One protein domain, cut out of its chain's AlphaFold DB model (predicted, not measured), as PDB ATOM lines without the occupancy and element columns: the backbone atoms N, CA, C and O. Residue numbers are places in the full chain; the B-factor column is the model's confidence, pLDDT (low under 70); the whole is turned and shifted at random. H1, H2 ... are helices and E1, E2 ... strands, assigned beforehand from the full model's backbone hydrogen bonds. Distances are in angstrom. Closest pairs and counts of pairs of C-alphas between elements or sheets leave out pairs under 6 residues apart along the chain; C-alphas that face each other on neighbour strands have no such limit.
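AT A GLANCE: This is residues 7 to 112 of the 139 residues of the protein "NusA_N domain-containing protein" of Ruegeria sp. ANG-R (UniProt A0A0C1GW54). Look for an elongated, strongly twisted sheet built along one long strand, E2, with E1 beside its first part, E4 on its other side and the short E3 beside its last residues; the helix H2 packs slantwise over E1 on one face. H1 makes one end of the length, at a steep tilt to H2, and the short H3 lies toward the opposite end. The printed part has 106 residues with three named helices and four named strands, in the order H1 H2 E1 E2 E3 H3 E4, a mixed class of helices and strands. The sheet is branched and mixed: E1 and E4 are antiparallel to E2, and E3 is parallel to it. The whole is loose, with a radius of gyration of the C-alphas of 16.1 A, and spans 49 by 24 by 22 A, only just elongated.

IN THESE COORDINATES: Start at residues 7 to 18, which hold no named element. Find C-alpha 19 at (299.457, 260.417, 177.601); from there H1 runs 20.4 A to residue 32. H2, residues 36 to 55, covers 28.7 A from C-alpha 36 at (285.358, 261.327, 174.399). Next come E1, residues 61 to 65, 13.7 A, and E2, residues 71 to 80, 27.9 A. E3 is residues 89 to 91, H3 residues 92 to 95, and E4 residues 107 to 111, ending at C-alpha 111 at (295.966, 270.056, 195.826).

HOW THE PARTS SIT: Look first at E2, which pairs with E1 over residues 71 to 75, with E4 over 74 to 78 and with E3 over 78 to 80. E1 and E2 are a hairpin, with N 62 and O 74 2.8 A apart. E4 gives N 75 and O 110, 2.8 A, and E3 gives N 90 and O 78, 2.8 A. E1 and E3 lie on one side of E2, E4 on the other side. Residues 14 to 15 pair antiparallel with residues 71 to 72 of E2. H2 is on the sheet at a height over the sheet of 6.3 A, and its closest C-alphas to E1 are those of Glu 44 and Ala 63, 5.1 A. On the local plane it runs slantwise to E1 at 35 degrees. With residues 36 to 43 alone H2 touches H1, at a steep tilt of 66 degrees, opposite ways; the closest C-alphas are those of Ala 25 and Ala 39, 4.9 A. H1 is not on the sheet, and H3 only grazes it with residues 92 to 95. In H1 and H2 every O i to N i+4 pair is within hydrogen-bond range; H3 is too short for one.

THE WHOLE: The two C-alphas farthest apart are those of Glu 31 and Lys 97, at 49.7 A. The printed part has no cut, and the one long link is H3 to E4, 11 residues. Mean pLDDT of the printed part is 76.9; look for values under 70 at residues 7 to 20, 105 and 112.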
ATOM      1  N   VAL A   7     288.137 280.762 195.110       47.34
ATOM      2  CA  VAL A   7     289.444 281.272 195.558       47.34
ATOM      3  C   VAL A   7     290.415 280.139 195.318       47.34
ATOM      4  O   VAL A   7     290.440 279.149 196.044       47.34
ATOM      5  N   GLU A   8     291.177 280.260 194.243       46.41
ATOM      6  CA  GLU A   8     292.196 279.289 193.875       46.41
ATOM      7  C   GLU A   8     293.380 279.463 194.837       46.41
ATOM      8  O   GLU A   8     294.254 280.308 194.645       46.41
ATOM      9  N   ILE A   9     293.343 278.743 195.958       43.44
ATOM     10  CA  ILE A   9     294.423 278.734 196.938       43.44
ATOM     11  C   ILE A   9     295.183 277.439 196.752       43.44
ATOM     12  O   ILE A   9     294.628 276.379 196.991       43.44
ATOM     13  N   ALA A  10     296.456 277.582 196.402       39.72
ATOM     14  CA  ALA A  10     297.400 276.547 196.007       39.72
ATOM     15  C   ALA A  10     297.326 276.186 194.522       39.72
ATOM     16  O   ALA A  10     296.302 275.795 193.972       39.72
ATOM     17  N   GLU A  11     298.488 276.333 193.892       40.91
ATOM     18  CA  GLU A  11     298.796 275.811 192.573       40.91
ATOM     19  C   GLU A  11     298.297 274.361 192.496       40.91
ATOM     20  O   GLU A  11     298.721 273.531 193.308       40.91
ATOM     21  N   PRO A  12     297.375 274.033 191.578       40.56
ATOM     22  CA  PRO A  12     296.903 272.667 191.453       40.56
ATOM     23  C   PRO A  12     298.103 271.783 191.124       40.56
ATOM     24  O   PRO A  12     298.770 271.998 190.109       40.56
ATOM     25  N   LEU A  13     298.385 270.808 191.992       38.62
ATOM     26  CA  LEU A  13     299.446 269.833 191.777       38.62
ATOM     27  C   LEU A  13     299.162 269.149 190.441       38.62
ATOM     28  O   LEU A  13     298.172 268.434 190.276       38.62
ATOM     29  N   VAL A  14     300.010 269.452 189.466       43.12
ATOM     30  CA  VAL A  14     299.934 268.887 188.128       43.12
ATOM     31  C   VAL A  14     300.458 267.466 188.241       43.12
ATOM     32  O   VAL A  14     301.658 267.249 188.405       43.12
ATOM     33  N   LEU A  15     299.557 266.492 188.184       46.69
ATOM     34  CA  LEU A  15     299.949 265.110 187.972       46.69
ATOM     35  C   LEU A  15     300.463 265.054 186.538       46.69
ATOM     36  O   LEU A  15     299.749 265.456 185.614       46.69
ATOM     37  N   GLU A  16     301.735 264.675 186.387       43.75
ATOM     38  CA  GLU A  16     302.442 264.683 185.108       43.75
ATOM     39  C   GLU A  16     301.595 264.095 183.978       43.75
ATOM     40  O   GLU A  16     300.789 263.186 184.182       43.75
ATOM     41  N   ALA A  17     301.807 264.647 182.781       44.34
ATOM     42  CA  ALA A  17     301.119 264.298 181.553       44.34
ATOM     43  C   ALA A  17     301.319 262.821 181.210       44.34
ATOM     44  O   ALA A  17     302.201 262.446 180.430       44.34
ATOM     45  N   ASP A  18     300.469 261.966 181.756       52.28
ATOM     46  CA  ASP A  18     300.415 260.595 181.322       52.28
ATOM     47  C   ASP A  18     299.525 260.577 180.081       52.28
ATOM     48  O   ASP A  18     298.295 260.546 180.144       52.28
ATOM     49  N   ARG A  19     300.152 260.608 178.894       54.19
ATOM     50  CA  ARG A  19     299.457 260.417 177.601       54.19
ATOM     51  C   ARG A  19     298.598 259.135 177.595       54.19
ATOM     52  O   ARG A  19     297.766 258.969 176.704       54.19
ATOM     53  N   SER A  20     298.781 258.251 178.579       63.94
ATOM     54  CA  SER A  20     297.937 257.096 178.862       63.94
ATOM     55  C   SER A  20     296.512 257.434 179.329       63.94
ATOM     56  O   SER A  20     295.617 256.661 179.008       63.94
ATOM     57  N   LEU A  21     296.234 258.568 179.990       74.88
ATOM     58  CA  LEU A  21     294.877 258.892 180.471       74.88
ATOM     59  C   LEU A  21     293.928 259.282 179.342       74.88
ATOM     60  O   LEU A  21     292.794 258.811 179.281       74.88
ATOM     61  N   LEU A  22     294.415 260.080 178.390       83.06
ATOM     62  CA  LEU A  22     293.664 260.373 177.168       83.06
ATOM     63  C   LEU A  22     293.469 259.107 176.326       83.06
ATOM     64  O   LEU A  22     292.419 258.932 175.709       83.06
ATOM     65  N   ALA A  23     294.450 258.199 176.328       80.00
ATOM     66  CA  ALA A  23     294.322 256.905 175.667       80.00
ATOM     67  C   ALA A  23     293.286 256.000 176.363       80.00
ATOM     68  O   ALA A  23     292.482 255.377 175.673       80.00
ATOM     69  N   LEU A  24     293.255 255.975 177.700       80.38
ATOM     70  CA  LEU A  24     292.263 255.263 178.511       80.38
ATOM     71  C   LEU A  24     290.851 255.789 178.227       80.38
ATOM     72  O   LEU A  24     289.959 255.008 177.905       80.38
ATOM     73  N   ALA A  25     290.662 257.110 178.259       84.56
ATOM     74  CA  ALA A  25     289.390 257.730 177.897       84.56
ATOM     75  C   ALA A  25     288.996 257.397 176.446       84.56
ATOM     76  O   ALA A  25     287.840 257.083 176.167       84.56
ATOM     77  N   GLY A  26     289.957 257.384 175.518       85.06
ATOM     78  CA  GLY A  26     289.733 256.953 174.137       85.06
ATOM     79  C   GLY A  26     289.316 255.481 174.008       85.06
ATOM     80  O   GLY A  26     288.499 255.154 173.146       85.06
ATOM     81  N   ALA A  27     289.836 254.594 174.858       84.12
ATOM     82  CA  ALA A  27     289.433 253.190 174.905       84.12
ATOM     83  C   ALA A  27     288.001 253.032 175.442       84.12
ATOM     84  O   ALA A  27     287.183 252.390 174.787       84.12
ATOM     85  N   ILE A  28     287.673 253.695 176.558       84.31
ATOM     86  CA  ILE A  28     286.323 253.705 177.153       84.31
ATOM     87  C   ILE A  28     285.300 254.272 176.161       84.31
ATOM     88  O   ILE A  28     284.229 253.698 175.973       84.31
ATOM     89  N   SER A  29     285.647 255.367 175.477       90.56
ATOM     90  CA  SER A  29     284.809 255.979 174.441       90.56
ATOM     91  C   SER A  29     284.456 254.984 173.333       90.56
ATOM     92  O   SER A  29     283.291 254.873 172.958       90.56
ATOM     93  N   LYS A  30     285.436 254.212 172.844       89.06
ATOM     94  CA  LYS A  30     285.215 253.190 171.808       89.06
ATOM     95  C   LYS A  30     284.425 251.988 172.315       89.06
ATOM     96  O   LYS A  30     283.568 251.496 171.590       89.06
ATOM     97  N   GLU A  31     284.722 251.514 173.521       86.06
ATOM     98  CA  GLU A  31     284.080 250.337 174.114       86.06
ATOM     99  C   GLU A  31     282.604 250.590 174.428       86.06
ATOM    100  O   GLU A  31     281.750 249.761 174.124       86.06
ATOM    101  N   GLN A  32     282.297 251.755 174.996       87.06
ATOM    102  CA  GLN A  32     280.946 252.100 175.431       87.06
ATOM    103  C   GLN A  32     280.167 252.922 174.395       87.06
ATOM    104  O   GLN A  32     278.986 253.199 174.590       87.06
ATOM    105  N   GLY A  33     280.810 253.330 173.296       91.38
ATOM    106  CA  GLY A  33     280.193 254.163 172.262       91.38
ATOM    107  C   GLY A  33     279.810 255.564 172.751       91.38
ATOM    108  O   GLY A  33     278.864 256.157 172.232       91.38
ATOM    109  N   ILE A  34     280.514 256.089 173.757       90.19
ATOM    110  CA  ILE A  34     280.236 257.396 174.369       90.19
ATOM    111  C   ILE A  34     281.181 258.481 173.837       90.19
ATOM    112  O   ILE A  34     282.306 258.169 173.433       90.19
ATOM    113  N   PRO A  35     280.780 259.767 173.858       92.25
ATOM    114  CA  PRO A  35     281.665 260.862 173.473       92.25
ATOM    115  C   PRO A  35     282.939 260.887 174.322       92.25
ATOM    116  O   PRO A  35     282.901 260.607 175.521       92.25
ATOM    117  N   GLN A  36     284.061 261.277 173.717       86.00
ATOM    118  CA  GLN A  36     285.358 261.327 174.399       86.00
ATOM    119  C   GLN A  36     285.324 262.209 175.656       86.00
ATOM    120  O   GLN A  36     285.908 261.844 176.668       86.00
ATOM    121  N   GLU A  37     284.594 263.326 175.629       88.31
ATOM    122  CA  GLU A  37     284.416 264.206 176.791       88.31
ATOM    123  C   GLU A  37     283.717 263.499 177.962       88.31
ATOM    124  O   GLU A  37     284.071 263.711 179.119       88.31
ATOM    125  N   VAL A  38     282.750 262.623 177.674       87.50
ATOM    126  CA  VAL A  38     282.061 261.823 178.698       87.50
ATOM    127  C   VAL A  38     283.001 260.751 179.243       87.50
ATOM    128  O   VAL A  38     283.071 260.557 180.452       87.50
ATOM    129  N   ALA A  39     283.778 260.105 178.373       88.12
ATOM    130  CA  ALA A  39     284.775 259.132 178.801       88.12
ATOM    131  C   ALA A  39     285.864 259.763 179.686       88.12
ATOM    132  O   ALA A  39     286.262 259.162 180.676       88.12
ATOM    133  N   ILE A  40     286.309 260.985 179.375       88.00
ATOM    134  CA  ILE A  40     287.246 261.743 180.217       88.00
ATOM    135  C   ILE A  40     286.649 261.966 181.613       88.00
ATOM    136  O   ILE A  40     287.317 261.676 182.603       88.00
ATOM    137  N   ARG A  41     285.380 262.383 181.699       86.06
ATOM    138  CA  ARG A  41     284.682 262.571 182.983       86.06
ATOM    139  C   ARG A  41     284.564 261.289 183.805       86.06
ATOM    140  O   ARG A  41     284.653 261.339 185.025       86.06
ATOM    141  N   GLU A  42     284.405 260.135 183.163       85.69
ATOM    142  CA  GLU A  42     284.414 258.840 183.860       85.69
ATOM    143  C   GLU A  42     285.796 258.505 184.444       85.69
ATOM    144  O   GLU A  42     285.900 257.958 185.550       85.69
ATOM    145  N   VAL A  43     286.873 258.866 183.737       85.25
ATOM    146  CA  VAL A  43     288.238 258.733 184.263       85.25
ATOM    147  C   VAL A  43     288.445 259.690 185.439       85.25
ATOM    148  O   VAL A  43     288.901 259.249 186.492       85.25
ATOM    149  N   GLU A  44     288.041 260.956 185.322       86.19
ATOM    150  CA  GLU A  44     288.065 261.937 186.422       86.19
ATOM    151  C   GLU A  44     287.301 261.424 187.655       86.19
ATOM    152  O   GLU A  44     287.835 261.407 188.765       86.19
ATOM    153  N   ALA A  45     286.086 260.901 187.468       84.56
ATOM    154  CA  ALA A  45     285.291 260.315 188.545       84.56
ATOM    155  C   ALA A  45     285.987 259.111 189.200       84.56
ATOM    156  O   ALA A  45     285.846 258.872 190.399       84.56
ATOM    157  N   SER A  46     286.769 258.347 188.438       85.19
ATOM    158  CA  SER A  46     287.553 257.232 188.974       85.19
ATOM    159  C   SER A  46     288.719 257.707 189.849       85.19
ATOM    160  O   SER A  46     289.010 257.064 190.857       85.19
ATOM    161  N   TYR A  47     289.341 258.845 189.521       84.12
ATOM    162  CA  TYR A  47     290.332 259.495 190.386       84.12
ATOM    163  C   TYR A  47     289.714 260.009 191.688       84.12
ATOM    164  O   TYR A  47     290.289 259.798 192.752       84.12
ATOM    165  N   VAL A  48     288.522 260.611 191.622       84.62
ATOM    166  CA  VAL A  48     287.771 261.030 192.819       84.62
ATOM    167  C   VAL A  48     287.504 259.837 193.739       84.62
ATOM    168  O   VAL A  48     287.837 259.898 194.917       84.62
ATOM    169  N   ARG A  49     287.014 258.713 193.201       83.88
ATOM    170  CA  ARG A  49     286.780 257.487 193.989       83.88
ATOM    171  C   ARG A  49     288.055 256.939 194.634       83.88
ATOM    172  O   ARG A  49     288.003 256.397 195.733       83.88
ATOM    173  N   ALA A  50     289.196 257.053 193.952       83.25
ATOM    174  CA  ALA A  50     290.483 256.659 194.520       83.25
ATOM    175  C   ALA A  50     290.888 257.581 195.684       83.25
ATOM    176  O   ALA A  50     291.373 257.095 196.701       83.25
ATOM    177  N   ALA A  51     290.630 258.886 195.569       83.94
ATOM    178  CA  ALA A  51     290.858 259.841 196.651       83.94
ATOM    179  C   ALA A  51     289.950 259.583 197.859       83.94
ATOM    180  O   ALA A  51     290.434 259.579 198.986       83.94
ATOM    181  N   GLU A  52     288.667 259.288 197.636       85.75
ATOM    182  CA  GLU A  52     287.726 258.910 198.701       85.75
ATOM    183  C   GLU A  52     288.170 257.640 199.441       85.75
ATOM    184  O   GLU A  52     288.012 257.550 200.656       85.75
ATOM    185  N   ALA A  53     288.741 256.667 198.725       83.94
ATOM    186  CA  ALA A  53     289.239 255.430 199.323       83.94
ATOM    187  C   ALA A  53     290.499 255.638 200.183       83.94
ATOM    188  O   ALA A  53     290.651 254.960 201.197       83.94
ATOM    189  N   GLU A  54     291.384 256.554 199.784       83.12
ATOM    190  CA  GLU A  54     292.647 256.835 200.482       83.12
ATOM    191  C   GLU A  54     292.455 257.791 201.667       83.12
ATOM    192  O   GLU A  54     292.972 257.559 202.758       83.12
ATOM    193  N   TYR A  55     291.711 258.877 201.454       83.69
ATOM    194  CA  TYR A  55     291.600 259.979 202.410       83.69
ATOM    195  C   TYR A  55     290.304 259.972 203.216       83.69
ATOM    196  O   TYR A  55     290.259 260.613 204.261       83.69
ATOM    197  N   GLY A  56     289.279 259.257 202.756       85.69
ATOM    198  CA  GLY A  56     287.990 259.139 203.430       85.69
ATOM    199  C   GLY A  56     286.837 259.752 202.622       85.69
ATOM    200  O   GLY A  56     286.994 260.814 202.013       85.69
ATOM    201  N   PRO A  57     285.651 259.118 202.617       84.81
ATOM    202  CA  PRO A  57     284.482 259.581 201.862       84.81
ATOM    203  C   PRO A  57     283.785 260.803 202.491       84.81
ATOM    204  O   PRO A  57     282.890 261.403 201.888       84.81
ATOM    205  N   GLU A  58     284.139 261.176 203.725       86.56
ATOM    206  CA  GLU A  58     283.627 262.386 204.372       86.56
ATOM    207  C   GLU A  58     284.100 263.682 203.697       86.56
ATOM    208  O   GLU A  58     283.362 264.675 203.708       86.56
ATOM    209  N   TYR A  59     285.275 263.659 203.067       85.94
ATOM    210  CA  TYR A  59     285.850 264.787 202.340       85.94
ATOM    211  C   TYR A  59     285.214 264.963 200.956       85.94
ATOM    212  O   TYR A  59     284.502 264.096 200.452       85.94
ATOM    213  N   GLU A  60     285.453 266.118 200.339       82.75
ATOM    214  CA  GLU A  60     284.994 266.414 198.983       82.75
ATOM    215  C   GLU A  60     286.198 266.576 198.055       82.75
ATOM    216  O   GLU A  60     287.118 267.339 198.349       82.75
ATOM    217  N   PHE A  61     286.197 265.843 196.941       84.94
ATOM    218  CA  PHE A  61     287.298 265.822 195.981       84.94
ATOM    219  C   PHE A  61     286.830 266.218 194.590       84.94
ATOM    220  O   PHE A  61     285.696 265.962 194.183       84.94
ATOM    221  N   TRP A  62     287.750 266.800 193.838       83.81
ATOM    222  CA  TRP A  62     287.568 267.163 192.450       83.81
ATOM    223  C   TRP A  62     288.786 266.719 191.650       83.81
ATOM    224  O   TRP A  62     289.926 266.929 192.068       83.81
ATOM    225  N   ALA A  63     288.526 266.097 190.503       83.56
ATOM    226  CA  ALA A  63     289.549 265.708 189.554       83.56
ATOM    227  C   ALA A  63     289.238 266.306 188.181       83.56
ATOM    228  O   ALA A  63     288.084 266.284 187.751       83.56
ATOM    229  N   GLN A  64     290.263 266.794 187.487       83.94
ATOM    230  CA  GLN A  64     290.149 267.259 186.109       83.94
ATOM    231  C   GLN A  64     291.338 266.809 185.272       83.94
ATOM    232  O   GLN A  64     292.486 266.999 185.663       83.94
ATOM    233  N   ILE A  65     291.065 266.264 184.091       82.81
ATOM    234  CA  ILE A  65     292.067 265.927 183.085       82.81
ATOM    235  C   ILE A  65     292.144 267.073 182.079       82.81
ATOM    236  O   ILE A  65     291.154 267.453 181.451       82.81
ATOM    237  N   LYS A  66     293.340 267.627 181.896       83.44
ATOM    238  CA  LYS A  66     293.595 268.672 180.905       83.44
ATOM    239  C   LYS A  66     293.884 268.084 179.530       83.44
ATOM    240  O   LYS A  66     294.214 266.912 179.362       83.44
ATOM    241  N   ALA A  67     293.796 268.944 178.518       79.69
ATOM    242  CA  ALA A  67     294.040 268.576 177.125       79.69
ATOM    243  C   ALA A  67     295.474 268.077 176.857       79.69
ATOM    244  O   ALA A  67     295.694 267.351 175.890       79.69
ATOM    245  N   ASP A  68     296.442 268.447 177.700       76.06
ATOM    246  CA  ASP A  68     297.826 267.959 177.639       76.06
ATOM    247  C   ASP A  68     298.011 266.565 178.274       76.06
ATOM    248  O   ASP A  68     299.090 265.981 178.167       76.06
ATOM    249  N   GLY A  69     296.959 266.002 178.877       74.19
ATOM    250  CA  GLY A  69     296.977 264.710 179.558       74.19
ATOM    251  C   GLY A  69     297.396 264.782 181.024       74.19
ATOM    252  O   GLY A  69     297.522 263.737 181.655       74.19
ATOM    253  N   THR A  70     297.608 265.980 181.574       76.31
ATOM    254  CA  THR A  70     297.813 266.150 183.016       76.31
ATOM    255  C   THR A  70     296.498 265.967 183.758       76.31
ATOM    256  O   THR A  70     295.434 266.333 183.254       76.31
ATOM    257  N   VAL A  71     296.556 265.402 184.963       76.75
ATOM    258  CA  VAL A  71     295.391 265.319 185.849       76.75
ATOM    259  C   VAL A  71     295.620 266.188 187.078       76.75
ATOM    260  O   VAL A  71     296.713 266.264 187.623       76.75
ATOM    261  N   GLN A  72     294.598 266.922 187.482       79.25
ATOM    262  CA  GLN A  72     294.612 267.752 188.674       79.25
ATOM    263  C   GLN A  72     293.645 267.128 189.653       79.25
ATOM    264  O   GLN A  72     292.471 266.986 189.330       79.25
ATOM    265  N   LEU A  73     294.150 266.730 190.815       81.38
ATOM    266  CA  LEU A  73     293.347 266.182 191.895       81.38
ATOM    267  C   LEU A  73     293.465 267.105 193.100       81.38
ATOM    268  O   LEU A  73     294.567 267.428 193.550       81.38
ATOM    269  N   ALA A  74     292.321 267.517 193.624       80.56
ATOM    270  CA  ALA A  74     292.270 268.405 194.762       80.56
ATOM    271  C   ALA A  74     291.102 268.079 195.684       80.56
ATOM    272  O   ALA A  74     290.053 267.595 195.262       80.56
ATOM    273  N   GLN A  75     291.294 268.385 196.957       81.75
ATOM    274  CA  GLN A  75     290.233 268.471 197.939       81.75
ATOM    275  C   GLN A  75     289.580 269.849 197.848       81.75
ATOM    276  O   GLN A  75     290.266 270.868 197.788       81.75
ATOM    277  N   VAL A  76     288.254 269.882 197.880       80.31
ATOM    278  CA  VAL A  76     287.467 271.110 197.821       80.31
ATOM    279  C   VAL A  76     286.843 271.374 199.187       80.31
ATOM    280  O   VAL A  76     286.211 270.502 199.777       80.31
ATOM    281  N   LEU A  77     287.017 272.591 199.696       79.81
ATOM    282  CA  LEU A  77     286.440 273.045 200.958       79.81
ATOM    283  C   LEU A  77     285.647 274.327 200.735       79.81
ATOM    284  O   LEU A  77     286.123 275.269 200.108       79.81
ATOM    285  N   LYS A  78     284.442 274.408 201.289       77.62
ATOM    286  CA  LYS A  78     283.609 275.606 201.199       77.62
ATOM    287  C   LYS A  78     283.928 276.597 202.311       77.62
ATOM    288  O   LYS A  78     283.897 276.264 203.492       77.62
ATOM    289  N   VAL A  79     284.146 277.854 201.950       78.56
ATOM    290  CA  VAL A  79     284.376 278.940 202.904       78.56
ATOM    291  C   VAL A  79     283.054 279.367 203.530       78.56
ATOM    292  O   VAL A  79     282.165 279.890 202.851       78.56
ATOM    293  N   VAL A  80     282.919 279.196 204.843       82.38
ATOM    294  CA  VAL A  80     281.698 279.528 205.589       82.38
ATOM    295  C   VAL A  80     282.009 280.352 206.835       82.38
ATOM    296  O   VAL A  80     283.120 280.347 207.357       82.38
ATOM    297  N   LYS A  81     281.011 281.094 207.329       85.56
ATOM    298  CA  LYS A  81     281.135 281.838 208.597       85.56
ATOM    299  C   LYS A  81     280.912 280.958 209.827       85.56
ATOM    300  O   LYS A  81     281.469 281.231 210.877       85.56
ATOM    301  N   ALA A  82     280.059 279.946 209.704       87.38
ATOM    302  CA  ALA A  82     279.729 279.019 210.776       87.38
ATOM    303  C   ALA A  82     279.832 277.605 210.211       87.38
ATOM    304  O   ALA A  82     279.025 277.233 209.357       87.38
ATOM    305  N   MET A  83     280.849 276.863 210.650       84.75
ATOM    306  CA  MET A  83     281.088 275.498 210.194       84.75
ATOM    307  C   MET A  83     279.999 274.561 210.722       84.75
ATOM    308  O   MET A  83     279.612 274.611 211.890       84.75
ATOM    309  N   ARG A  84     279.504 273.713 209.830       87.62
ATOM    310  CA  ARG A  84     278.567 272.612 210.061       87.62
ATOM    311  C   ARG A  84     279.203 271.266 209.732       87.62
ATOM    312  O   ARG A  84     278.751 270.260 210.269       87.62
ATOM    313  N   ASN A  85     280.206 271.249 208.854       84.56
ATOM    314  CA  ASN A  85     280.962 270.055 208.501       84.56
ATOM    315  C   ASN A  85     282.460 270.376 208.414       84.56
ATOM    316  O   ASN A  85     282.901 271.036 207.479       84.56
ATOM    317  N   GLU A  86     283.243 269.873 209.365       80.81
ATOM    318  CA  GLU A  86     284.693 270.094 209.421       80.81
ATOM    319  C   GLU A  86     285.478 269.469 208.262       80.81
ATOM    320  O   GLU A  86     286.563 269.940 207.941       80.81
ATOM    321  N   TYR A  87     284.912 268.467 207.585       81.12
ATOM    322  CA  TYR A  87     285.564 267.772 206.474       81.12
ATOM    323  C   TYR A  87     285.365 268.463 205.121       81.12
ATOM    324  O   TYR A  87     286.096 268.191 204.173       81.12
ATOM    325  N   ARG A  88     284.356 269.334 204.999       81.31
ATOM    326  CA  ARG A  88     283.972 269.967 203.718       81.31
ATOM    327  C   ARG A  88     283.938 271.481 203.766       81.31
ATOM    328  O   ARG A  88     283.679 272.126 202.753       81.31
ATOM    329  N   GLU A  89     284.154 272.067 204.933       83.31
ATOM    330  CA  GLU A  89     284.044 273.500 205.133       83.31
ATOM    331  C   GLU A  89     285.285 274.040 205.834       83.31
ATOM    332  O   GLU A  89     285.948 273.348 206.602       83.31
ATOM    333  N   VAL A  90     285.582 275.308 205.582       81.44
ATOM    334  CA  VAL A  90     286.650 276.046 206.251       81.44
ATOM    335  C   VAL A  90     286.091 277.352 206.796       81.44
ATOM    336  O   VAL A  90     285.310 278.047 206.133       81.44
ATOM    337  N   ALA A  91     286.478 277.689 208.024       83.50
ATOM    338  CA  ALA A  91     286.091 278.945 208.635       83.50
ATOM    339  C   ALA A  91     286.733 280.120 207.886       83.50
ATOM    340  O   ALA A  91     287.944 280.170 207.667       83.50
ATOM    341  N   LEU A  92     285.909 281.105 207.537       81.62
ATOM    342  CA  LEU A  92     286.355 282.343 206.904       81.62
ATOM    343  C   LEU A  92     287.445 283.054 207.719       81.62
ATOM    344  O   LEU A  92     288.374 283.607 207.140       81.62
ATOM    345  N   ASP A  93     287.325 283.053 209.047       81.75
ATOM    346  CA  ASP A  93     288.300 283.675 209.945       81.75
ATOM    347  C   ASP A  93     289.664 282.979 209.908       81.75
ATOM    348  O   ASP A  93     290.687 283.658 209.963       81.75
ATOM    349  N   ASP A  94     289.701 281.652 209.755       80.19
ATOM    350  CA  ASP A  94     290.955 280.923 209.560       80.19
ATOM    351  C   ASP A  94     291.561 281.221 208.192       80.19
ATOM    352  O   ASP A  94     292.752 281.516 208.100       80.19
ATOM    353  N   LEU A  95     290.733 281.255 207.146       76.50
ATOM    354  CA  LEU A  95     291.195 281.549 205.796       76.50
ATOM    355  C   LEU A  95     291.738 282.973 205.646       76.50
ATOM    356  O   LEU A  95     292.728 283.197 204.957       76.50
ATOM    357  N   ARG A  96     291.136 283.945 206.336       79.38
ATOM    358  CA  ARG A  96     291.560 285.354 206.302       79.38
ATOM    359  C   ARG A  96     292.919 285.621 206.931       79.38
ATOM    360  O   ARG A  96     293.479 286.689 206.688       79.38
ATOM    361  N   LYS A  97     293.460 284.683 207.715       78.88
ATOM    362  CA  LYS A  97     294.819 284.794 208.269       78.88
ATOM    363  C   LYS A  97     295.881 284.733 207.171       78.88
ATOM    364  O   LYS A  97     296.901 285.401 207.293       78.88
ATOM    365  N   SER A  98     295.641 283.950 206.117       70.56
ATOM    366  CA  SER A  98     296.529 283.815 204.955       70.56
ATOM    367  C   SER A  98     296.013 284.555 203.716       70.56
ATOM    368  O   SER A  98     296.821 285.098 202.968       70.56
ATOM    369  N   HIS A  99     294.692 284.633 203.532       70.12
ATOM    370  CA  HIS A  99     294.020 285.241 202.375       70.12
ATOM    371  C   HIS A  99     292.984 286.278 202.829       70.12
ATOM    372  O   HIS A  99     291.787 285.976 202.921       70.12
ATOM    373  N   PRO A 100     293.413 287.507 203.164       75.69
ATOM    374  CA  PRO A 100     292.539 288.536 203.729       75.69
ATOM    375  C   PRO A 100     291.367 288.927 202.809       75.69
ATOM    376  O   PRO A 100     290.329 289.389 203.289       75.69
ATOM    377  N   GLU A 101     291.494 288.710 201.501       77.12
ATOM    378  CA  GLU A 101     290.464 288.933 200.484       77.12
ATOM    379  C   GLU A 101     289.333 287.889 200.472       77.12
ATOM    380  O   GLU A 101     288.325 288.099 199.787       77.12
ATOM    381  N   ALA A 102     289.459 286.800 201.240       73.00
ATOM    382  CA  ALA A 102     288.484 285.721 201.273       73.00
ATOM    383  C   ALA A 102     287.084 286.183 201.719       73.00
ATOM    384  O   ALA A 102     286.886 287.047 202.595       73.00
ATOM    385  N   ARG A 103     286.079 285.550 201.117       71.69
ATOM    386  CA  ARG A 103     284.648 285.798 201.280       71.69
ATOM    387  C   ARG A 103     283.911 284.481 201.528       71.69
ATOM    388  O   ARG A 103     284.277 283.439 200.993       71.69
ATOM    389  N   PRO A 104     282.839 284.515 202.330       73.19
ATOM    390  CA  PRO A 104     281.990 283.348 202.513       73.19
ATOM    391  C   PRO A 104     281.275 282.997 201.202       73.19
ATOM    392  O   PRO A 104     280.890 283.892 200.449       73.19
ATOM    393  N   GLY A 105     281.068 281.704 200.961       67.75
ATOM    394  CA  GLY A 105     280.489 281.169 199.726       67.75
ATOM    395  C   GLY A 105     281.520 280.794 198.661       67.75
ATOM    396  O   GLY A 105     281.148 280.175 197.673       67.75
ATOM    397  N   GLN A 106     282.793 281.124 198.874       72.31
ATOM    398  CA  GLN A 106     283.885 280.708 197.998       72.31
ATOM    399  C   GLN A 106     284.308 279.262 198.281       72.31
ATOM    400  O   GLN A 106     283.928 278.691 199.305       72.31
ATOM    401  N   TYR A 107     285.116 278.692 197.393       70.00
ATOM    402  CA  TYR A 107     285.725 277.375 197.571       70.00
ATOM    403  C   TYR A 107     287.243 277.506 197.650       70.00
ATOM    404  O   TYR A 107     287.815 278.344 196.958       70.00
ATOM    405  N   VAL A 108     287.851 276.681 198.497       72.25
ATOM    406  CA  VAL A 108     289.290 276.466 198.649       72.25
ATOM    407  C   VAL A 108     289.619 275.117 198.035       72.25
ATOM    408  O   VAL A 108     288.908 274.144 198.282       72.25
ATOM    409  N   VAL A 109     290.680 275.064 197.237       73.81
ATOM    410  CA  VAL A 109     291.060 273.881 196.465       73.81
ATOM    411  C   VAL A 109     292.451 273.441 196.900       73.81
ATOM    412  O   VAL A 109     293.451 273.939 196.410       73.81
ATOM    413  N   ASN A 110     292.529 272.496 197.828       73.50
ATOM    414  CA  ASN A 110     293.805 271.980 198.306       73.50
ATOM    415  C   ASN A 110     294.283 270.862 197.382       73.50
ATOM    416  O   ASN A 110     293.681 269.789 197.338       73.50
ATOM    417  N   ALA A 111     295.373 271.091 196.658       70.50
ATOM    418  CA  ALA A 111     295.966 270.056 195.826       70.50
ATOM    419  C   ALA A 111     296.415 268.844 196.661       70.50
ATOM    420  O   ALA A 111     296.997 268.995 197.738       70.50
ATOM    421  N   LEU A 112     296.152 267.642 196.152       69.94
ATOM    422  CA  LEU A 112     296.498 266.389 196.823       69.94
ATOM    423  C   LEU A 112     297.725 265.745 196.195       69.94
ATOM    424  O   LEU A 112     298.040 265.992 195.033       69.94
TER     425      LEU A 112